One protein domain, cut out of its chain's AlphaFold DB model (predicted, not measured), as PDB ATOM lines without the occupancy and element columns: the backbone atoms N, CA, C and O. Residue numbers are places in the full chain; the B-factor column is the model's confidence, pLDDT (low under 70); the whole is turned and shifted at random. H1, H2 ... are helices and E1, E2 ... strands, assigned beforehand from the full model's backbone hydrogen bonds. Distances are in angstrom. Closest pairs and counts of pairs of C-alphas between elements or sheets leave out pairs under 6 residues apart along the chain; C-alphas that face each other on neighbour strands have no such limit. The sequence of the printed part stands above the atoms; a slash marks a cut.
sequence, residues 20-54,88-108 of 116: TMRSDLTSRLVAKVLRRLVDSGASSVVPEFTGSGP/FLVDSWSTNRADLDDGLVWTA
ATOM      1  N   THR A  20       2.434 -42.346  67.335       95.38
ATOM      2  CA  THR A  20       2.673 -43.497  66.448       95.38
ATOM      3  C   THR A  20       1.579 -43.648  65.396       95.38
ATOM      4  O   THR A  20       1.877 -43.984  64.254       95.38
ATOM      5  N   MET A  21       0.332 -43.313  65.739       95.31
ATOM      6  CA  MET A  21      -0.805 -43.361  64.816       95.31
ATOM      7  C   MET A  21      -0.625 -42.377  63.661       95.31
ATOM      8  O   MET A  21      -0.942 -42.684  62.516       95.31
ATOM      9  N   ARG A  22      -0.091 -41.184  63.943       95.12
ATOM     10  CA  ARG A  22       0.178 -40.203  62.891       95.12
ATOM     11  C   ARG A  22       1.411 -40.556  62.074       95.12
ATOM     12  O   ARG A  22       1.418 -40.332  60.865       95.12
ATOM     13  N   SER A  23       2.429 -41.108  62.727       96.56
ATOM     14  CA  SER A  23       3.638 -41.579  62.055       96.56
ATOM     15  C   SER A  23       3.319 -42.666  61.020       96.56
ATOM     16  O   SER A  23       3.790 -42.580  59.885       96.56
ATOM     17  N   ASP A  24       2.441 -43.620  61.355       96.50
ATOM     18  CA  ASP A  24       1.960 -44.643  60.415       96.50
ATOM     19  C   ASP A  24       1.246 -44.020  59.202       96.50
ATOM     20  O   ASP A  24       1.633 -44.280  58.062       96.50
ATOM     21  N   LEU A  25       0.273 -43.122  59.418       96.44
ATOM     22  CA  LEU A  25      -0.425 -42.442  58.313       96.44
ATOM     23  C   LEU A  25       0.529 -41.626  57.431       96.44
ATOM     24  O   LEU A  25       0.461 -41.705  56.204       96.44
ATOM     25  N   THR A  26       1.457 -40.889  58.046       96.50
ATOM     26  CA  THR A  26       2.449 -40.091  57.314       96.50
ATOM     27  C   THR A  26       3.336 -40.989  56.457       96.50
ATOM     28  O   THR A  26       3.536 -40.711  55.278       96.50
ATOM     29  N   SER A  27       3.815 -42.102  57.016       97.12
ATOM     30  CA  SER A  27       4.677 -43.054  56.304       97.12
ATOM     31  C   SER A  27       3.962 -43.692  55.110       97.12
ATOM     32  O   SER A  27       4.554 -43.837  54.042       97.12
ATOM     33  N   ARG A  28       2.669 -44.014  55.249       96.75
ATOM     34  CA  ARG A  28       1.843 -44.531  54.143       96.75
ATOM     35  C   ARG A  28       1.666 -43.510  53.026       96.75
ATOM     36  O   ARG A  28       1.797 -43.871  51.859       96.75
ATOM     37  N   LEU A  29       1.386 -42.249  53.365       96.25
ATOM     38  CA  LEU A  29       1.278 -41.183  52.367       96.25
ATOM     39  C   LEU A  29       2.608 -40.984  51.632       96.25
ATOM     40  O   LEU A  29       2.630 -40.945  50.406       96.25
ATOM     41  N   VAL A  30       3.721 -40.940  52.372       97.50
ATOM     42  CA  VAL A  30       5.067 -40.831  51.791       97.50
ATOM     43  C   VAL A  30       5.352 -42.003  50.851       97.50
ATOM     44  O   VAL A  30       5.801 -41.780  49.733       97.50
ATOM     45  N   ALA A  31       5.027 -43.238  51.237       97.44
ATOM     46  CA  ALA A  31       5.210 -44.402  50.371       97.44
ATOM     47  C   ALA A  31       4.395 -44.313  49.064       97.44
ATOM     48  O   ALA A  31       4.899 -44.690  48.006       97.44
ATOM     49  N   LYS A  32       3.160 -43.786  49.111       96.88
ATOM     50  CA  LYS A  32       2.346 -43.529  47.907       96.88
ATOM     51  C   LYS A  32       2.993 -42.482  46.994       96.88
ATOM     52  O   LYS A  32       3.073 -42.701  45.788       96.88
ATOM     53  N   VAL A  33       3.485 -41.384  47.567       97.12
ATOM     54  CA  VAL A  33       4.177 -40.318  46.826       97.12
ATOM     55  C   VAL A  33       5.463 -40.840  46.183       97.12
ATOM     56  O   VAL A  33       5.688 -40.616  44.998       97.12
ATOM     57  N   LEU A  34       6.278 -41.592  46.927       97.06
ATOM     58  CA  LEU A  34       7.506 -42.203  46.407       97.06
ATOM     59  C   LEU A  34       7.214 -43.181  45.265       97.06
ATOM     60  O   LEU A  34       7.916 -43.175  44.258       97.06
ATOM     61  N   ARG A  35       6.157 -43.990  45.387       97.38
ATOM     62  CA  ARG A  35       5.712 -44.865  44.297       97.38
ATOM     63  C   ARG A  35       5.334 -44.061  43.055       97.38
ATOM     64  O   ARG A  35       5.803 -44.383  41.974       97.38
ATOM     65  N   ARG A  36       4.567 -42.977  43.211       95.81
ATOM     66  CA  ARG A  36       4.197 -42.084  42.102       95.81
ATOM     67  C   ARG A  36       5.414 -41.417  41.448       95.81
ATOM     68  O   ARG A  36       5.428 -41.304  40.223       95.81
ATOM     69  N   LEU A  37       6.434 -41.020  42.219       95.75
ATOM     70  CA  LEU A  37       7.709 -40.524  41.673       95.75
ATOM     71  C   LEU A  37       8.371 -41.578  40.776       95.75
ATOM     72  O   LEU A  37       8.699 -41.281  39.632       95.75
ATOM     73  N   VAL A  38       8.499 -42.815  41.268       95.56
ATOM     74  CA  VAL A  38       9.101 -43.927  40.512       95.56
ATOM     75  C   VAL A  38       8.296 -44.240  39.249       95.56
ATOM     76  O   VAL A  38       8.871 -44.311  38.167       95.56
ATOM     77  N   ASP A  39       6.974 -44.376  39.365       95.69
ATOM     78  CA  ASP A  39       6.099 -44.772  38.254       95.69
ATOM     79  C   ASP A  39       6.029 -43.700  37.151       95.69
ATOM     80  O   ASP A  39       5.872 -44.020  35.975       95.69
ATOM     81  N   SER A  40       6.137 -42.417  37.516       94.44
ATOM     82  CA  SER A  40       6.128 -41.295  36.561       94.44
ATOM     83  C   SER A  40       7.503 -40.935  36.005       94.44
ATOM     84  O   SER A  40       7.586 -40.213  35.012       94.44
ATOM     85  N   GLY A  41       8.574 -41.389  36.659       94.50
ATOM     86  CA  GLY A  41       9.935 -40.940  36.386       94.50
ATOM     87  C   GLY A  41      10.199 -39.482  36.774       94.50
ATOM     88  O   GLY A  41      11.178 -38.922  36.293       94.50
ATOM     89  N   ALA A  42       9.349 -38.851  37.594       95.38
ATOM     90  CA  ALA A  42       9.549 -37.484  38.078       95.38
ATOM     91  C   ALA A  42      10.744 -37.393  39.046       95.38
ATOM     92  O   ALA A  42      10.992 -38.301  39.840       95.38
ATOM     93  N   SER A  43      11.475 -36.275  39.006       94.94
ATOM     94  CA  SER A  43      12.648 -36.025  39.860       94.94
ATOM     95  C   SER A  43      12.298 -35.299  41.157       94.94
ATOM     96  O   SER A  43      12.997 -35.432  42.166       94.94
ATOM     97  N   SER A  44      11.219 -34.517  41.152       96.38
ATOM     98  CA  SER A  44      10.767 -33.825  42.350       96.38
ATOM     99  C   SER A  44       9.260 -33.692  42.434       96.38
ATOM    100  O   SER A  44       8.552 -33.663  41.425       96.38
ATOM    101  N   VAL A  45       8.786 -33.587  43.671       97.44
ATOM    102  CA  VAL A  45       7.417 -33.217  44.003       97.44
ATOM    103  C   VAL A  45       7.421 -32.115  45.058       97.44
ATOM    104  O   VAL A  45       8.178 -32.167  46.033       97.44
ATOM    105  N   VAL A  46       6.569 -31.112  44.875       97.00
ATOM    106  CA  VAL A  46       6.387 -30.003  45.818       97.00
ATOM    107  C   VAL A  46       4.894 -29.710  45.972       97.00
ATOM    108  O   VAL A  46       4.176 -29.698  44.974       97.00
ATOM    109  N   PRO A  47       4.381 -29.507  47.197       95.25
ATOM    110  CA  PRO A  47       2.993 -29.118  47.376       95.25
ATOM    111  C   PRO A  47       2.824 -27.626  47.052       95.25
ATOM    112  O   PRO A  47       3.569 -26.790  47.568       95.25
ATOM    113  N   GLU A  48       1.813 -27.263  46.271       92.94
ATOM    114  CA  GLU A  48       1.503 -25.873  45.926       92.94
ATOM    115  C   GLU A  48       0.083 -25.500  46.356       92.94
ATOM    116  O   GLU A  48      -0.902 -26.071  45.891       92.94
ATOM    117  N   PHE A  49      -0.027 -24.524  47.259       90.50
ATOM    118  CA  PHE A  49      -1.317 -24.025  47.716       90.50
ATOM    119  C   PHE A  49      -1.787 -22.884  46.812       90.50
ATOM    120  O   PHE A  49      -1.275 -21.771  46.901       90.50
ATOM    121  N   THR A  50      -2.785 -23.155  45.972       84.69
ATOM    122  CA  THR A  50      -3.418 -22.165  45.077       84.69
ATOM    123  C   THR A  50      -4.744 -21.619  45.621       84.69
ATOM    124  O   THR A  50      -5.400 -20.797  44.980       84.69
ATOM    125  N   GLY A  51      -5.162 -22.076  46.805       81.56
ATOM    126  CA  GLY A  51      -6.425 -21.690  47.422       81.56
ATOM    127  C   GLY A  51      -6.429 -20.264  47.975       81.56
ATOM    128  O   GLY A  51      -5.398 -19.692  48.325       81.56
ATOM    129  N   SER A  52      -7.630 -19.707  48.121       73.44
ATOM    130  CA  SER A  52      -7.870 -18.497  48.911       73.44
ATOM    131  C   SER A  52      -8.714 -18.867  50.129       73.44
ATOM    132  O   SER A  52      -9.677 -19.623  50.021       73.44
ATOM    133  N   GLY A  53      -8.323 -18.405  51.316       76.00
ATOM    134  CA  GLY A  53      -9.042 -18.736  52.542       76.00
ATOM    135  C   GLY A  53      -8.261 -18.425  53.815       76.00
ATOM    136  O   GLY A  53      -7.060 -18.142  53.756       76.00
ATOM    137  N   PRO A  54      -8.938 -18.459  54.976       79.75
ATOM    138  CA  PRO A  54      -8.271 -18.303  56.256       79.75
ATOM    139  C   PRO A  54      -7.269 -19.443  56.459       79.75
ATOM    140  O   PRO A  54      -7.535 -20.607  56.163       79.75
ATOM    141  N   PHE A  88      -7.899 -39.009  64.106       93.38
ATOM    142  CA  PHE A  88      -7.311 -40.162  63.428       93.38
ATOM    143  C   PHE A  88      -8.228 -40.811  62.385       93.38
ATOM    144  O   PHE A  88      -7.743 -41.244  61.344       93.38
ATOM    145  N   LEU A  89      -9.538 -40.897  62.636       94.25
ATOM    146  CA  LEU A  89     -10.457 -41.561  61.707       94.25
ATOM    147  C   LEU A  89     -10.574 -40.777  60.399       94.25
ATOM    148  O   LEU A  89     -10.502 -41.361  59.317       94.25
ATOM    149  N   VAL A  90     -10.699 -39.451  60.504       93.69
ATOM    150  CA  VAL A  90     -10.769 -38.563  59.338       93.69
ATOM    151  C   VAL A  90      -9.425 -38.530  58.606       93.69
ATOM    152  O   VAL A  90      -9.404 -38.664  57.383       93.69
ATOM    153  N   ASP A  91      -8.309 -38.436  59.335       93.75
ATOM    154  CA  ASP A  91      -6.964 -38.452  58.748       93.75
ATOM    155  C   ASP A  91      -6.679 -39.781  58.032       93.75
ATOM    156  O   ASP A  91      -6.139 -39.788  56.927       93.75
ATOM    157  N   SER A  92      -7.087 -40.913  58.611       94.56
ATOM    158  CA  SER A  92      -6.929 -42.240  58.007       94.56
ATOM    159  C   SER A  92      -7.762 -42.392  56.734       94.56
ATOM    160  O   SER A  92      -7.253 -42.837  55.701       94.56
ATOM    161  N   TRP A  93      -9.030 -41.965  56.765       94.88
ATOM    162  CA  TRP A  93      -9.901 -41.971  55.588       94.88
ATOM    163  C   TRP A  93      -9.326 -41.110  54.458       94.88
ATOM    164  O   TRP A  93      -9.245 -41.578  53.319       94.88
ATOM    165  N   SER A  94      -8.873 -39.899  54.794       92.25
ATOM    166  CA  SER A  94      -8.319 -38.932  53.840       92.25
ATOM    167  C   SER A  94      -6.981 -39.410  53.280       92.25
ATOM    168  O   SER A  94      -6.790 -39.398  52.075       92.25
ATOM    169  N   THR A  95      -6.089 -39.952  54.115       92.44
ATOM    170  CA  THR A  95      -4.801 -40.527  53.678       92.44
ATOM    171  C   THR A  95      -5.003 -41.710  52.733       92.44
ATOM    172  O   THR A  95      -4.292 -41.867  51.736       92.44
ATOM    173  N   ASN A  96      -5.984 -42.570  53.017       92.00
ATOM    174  CA  ASN A  96      -6.272 -43.723  52.170       92.00
ATOM    175  C   ASN A  96      -6.841 -43.314  50.807       92.00
ATOM    176  O   ASN A  96      -6.491 -43.958  49.818       92.00
ATOM    177  N   ARG A  97      -7.635 -42.239  50.749       92.44
ATOM    178  CA  ARG A  97      -8.260 -41.706  49.526       92.44
ATOM    179  C   ARG A  97      -7.550 -40.498  48.919       92.44
ATOM    180  O   ARG A  97      -8.105 -39.893  48.013       92.44
ATOM    181  N   ALA A  98      -6.369 -40.150  49.421       91.06
ATOM    182  CA  ALA A  98      -5.640 -38.975  48.973       91.06
ATOM    183  C   ALA A  98      -5.433 -39.033  47.457       91.06
ATOM    184  O   ALA A  98      -4.818 -39.981  46.958       91.06
ATOM    185  N   ASP A  99      -5.961 -38.026  46.771       93.31
ATOM    186  CA  ASP A  99      -5.632 -37.755  45.384       93.31
ATOM    187  C   ASP A  99      -4.263 -37.074  45.359       93.31
ATOM    188  O   ASP A  99      -4.042 -36.066  46.028       93.31
ATOM    189  N   LEU A 100      -3.318 -37.684  44.654       94.38
ATOM    190  CA  LEU A 100      -1.950 -37.186  44.571       94.38
ATOM    191  C   LEU A 100      -1.793 -36.079  43.525       94.38
ATOM    192  O   LEU A 100      -0.731 -35.467  43.484       94.38
ATOM    193  N   ASP A 101      -2.806 -35.821  42.700       92.44
ATOM    194  CA  ASP A 101      -2.804 -34.705  41.754       92.44
ATOM    195  C   ASP A 101      -3.537 -33.468  42.335       92.44
ATOM    196  O   ASP A 101      -3.475 -32.378  41.765       92.44
ATOM    197  N   ASP A 102      -4.155 -33.592  43.520       90.25
ATOM    198  CA  ASP A 102      -4.741 -32.477  44.274       90.25
ATOM    199  C   ASP A 102      -3.673 -31.751  45.114       90.25
ATOM    200  O   ASP A 102      -3.339 -32.128  46.241       90.25
ATOM    201  N   GLY A 103      -3.094 -30.697  44.534       89.50
ATOM    202  CA  GLY A 103      -2.176 -29.783  45.221       89.50
ATOM    203  C   GLY A 103      -0.706 -30.211  45.256       89.50
ATOM    204  O   GLY A 103       0.107 -29.487  45.828       89.50
ATOM    205  N   LEU A 104      -0.330 -31.343  44.647       95.56
ATOM    206  CA  LEU A 104       1.074 -31.695  44.409       95.56
ATOM    207  C   LEU A 104       1.474 -31.391  42.965       95.56
ATOM    208  O   LEU A 104       0.797 -31.787  42.019       95.56
ATOM    209  N   VAL A 105       2.623 -30.742  42.807       96.00
ATOM    210  CA  VAL A 105       3.235 -30.450  41.512       96.00
ATOM    211  C   VAL A 105       4.442 -31.355  41.319       96.00
ATOM    212  O   VAL A 105       5.338 -31.407  42.165       96.00
ATOM    213  N   TRP A 106       4.456 -32.068  40.196       96.56
ATOM    214  CA  TRP A 106       5.462 -33.064  39.840       96.56
ATOM    215  C   TRP A 106       6.366 -32.505  38.744       96.56
ATOM    216  O   TRP A 106       5.882 -32.098  37.687       96.56
ATOM    217  N   THR A 107       7.677 -32.508  38.971       95.62
ATOM    218  CA  THR A 107       8.657 -32.003  38.000       95.62
ATOM    219  C   THR A 107       9.386 -33.166  37.345       95.62
ATOM    220  O   THR A 107       9.892 -34.064  38.025       95.62
ATOM    221  N   ALA A 108       9.454 -33.147  36.015       89.50
ATOM    222  CA  ALA A 108      10.236 -34.105  35.244       89.50
ATOM    223  C   ALA A 108      11.750 -33.911  35.486       89.50
ATOM    224  O   ALA A 108      12.185 -32.802  35.798       89.50
TER     225      ALA A 108
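AT A GLANCE: This is residues 20 to 54 and 88 to 108 of the 116 residues of an uncharacterized protein of Actinomycetales bacterium (UniProt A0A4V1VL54). One long helix, H1, makes a straight bar, with the short helix H2 side by side with its first part and a small two-stranded ribbon, E1 and E2, by its last part. From the end of E1 the unnamed residues 48 to 54 run away from H1 as a tail that ends at a cut in the chain. The printed part has 56 residues, with two named helices and two named strands in the order H1, E1, H2, E2; the sheet has the order E1 - E2 and is antiparallel, and the class is mixed, helices and strands. The whole is only just loose, close to compact, with a radius of gyration of the C-alphas of 12.6 A, and its outline is only just flat, with spans of 34 by 30 by 16 A.

IN THESE COORDINATES: H1 is residues 20 to 40, 30.2 A from first to last C-alpha, and begins with C-alpha 20 at (2.673, -43.497, 66.448). E1 is residues 44 to 47, 10.4 A long, and begins with C-alpha 44 at (10.767, -33.825, 42.350). After the cut, H2 is residues 88 to 96, 11.9 A long. E2 is residues 104 to 107, 9.9 A long, and ends with C-alpha 107 at (8.657, -32.003, 38.000).

HOW THE PARTS SIT: H1 touches H2 with residues 21 to 29 alone; the closest C-alphas are those of Leu 29 and Thr 95, 6.3 A apart. The two helices run the same way at a shallow tilt of 10 degrees. In both helices every O i to N i+4 pair is within hydrogen-bond range. Toward the other end of H1, its residues 33 to 40 make 6 pairs of C-alphas within 10 A with each of the two strands. The closest C-alphas of H1 and E1 are those of Leu 37 and Ser 44, 7.4 A apart. H1 and E2 are near each other. E1 and E2 are antiparallel neighbours, with 155 degrees between their directions. C-alphas 45 and 106 face each other at 4.6 A. Across this pair, N 46 and O 105 are within hydrogen-bond range at 3.0 A, and N 107 and O 44 at 2.8 A.

THE WHOLE: The two C-alphas farthest apart are those of Gly 41 and Pro 54, 35.2 A. Residues 55 to 87 are cut out and not printed, and C-alphas 54 and 88 are 23.0 A apart across the cut. Of the links that are printed whole, H1 to E1 is tight, with 3 residues, and H2 to E2 is short, with 7 residues. The mean pLDDT of the printed part is 93.4, and no printed residue is under 70.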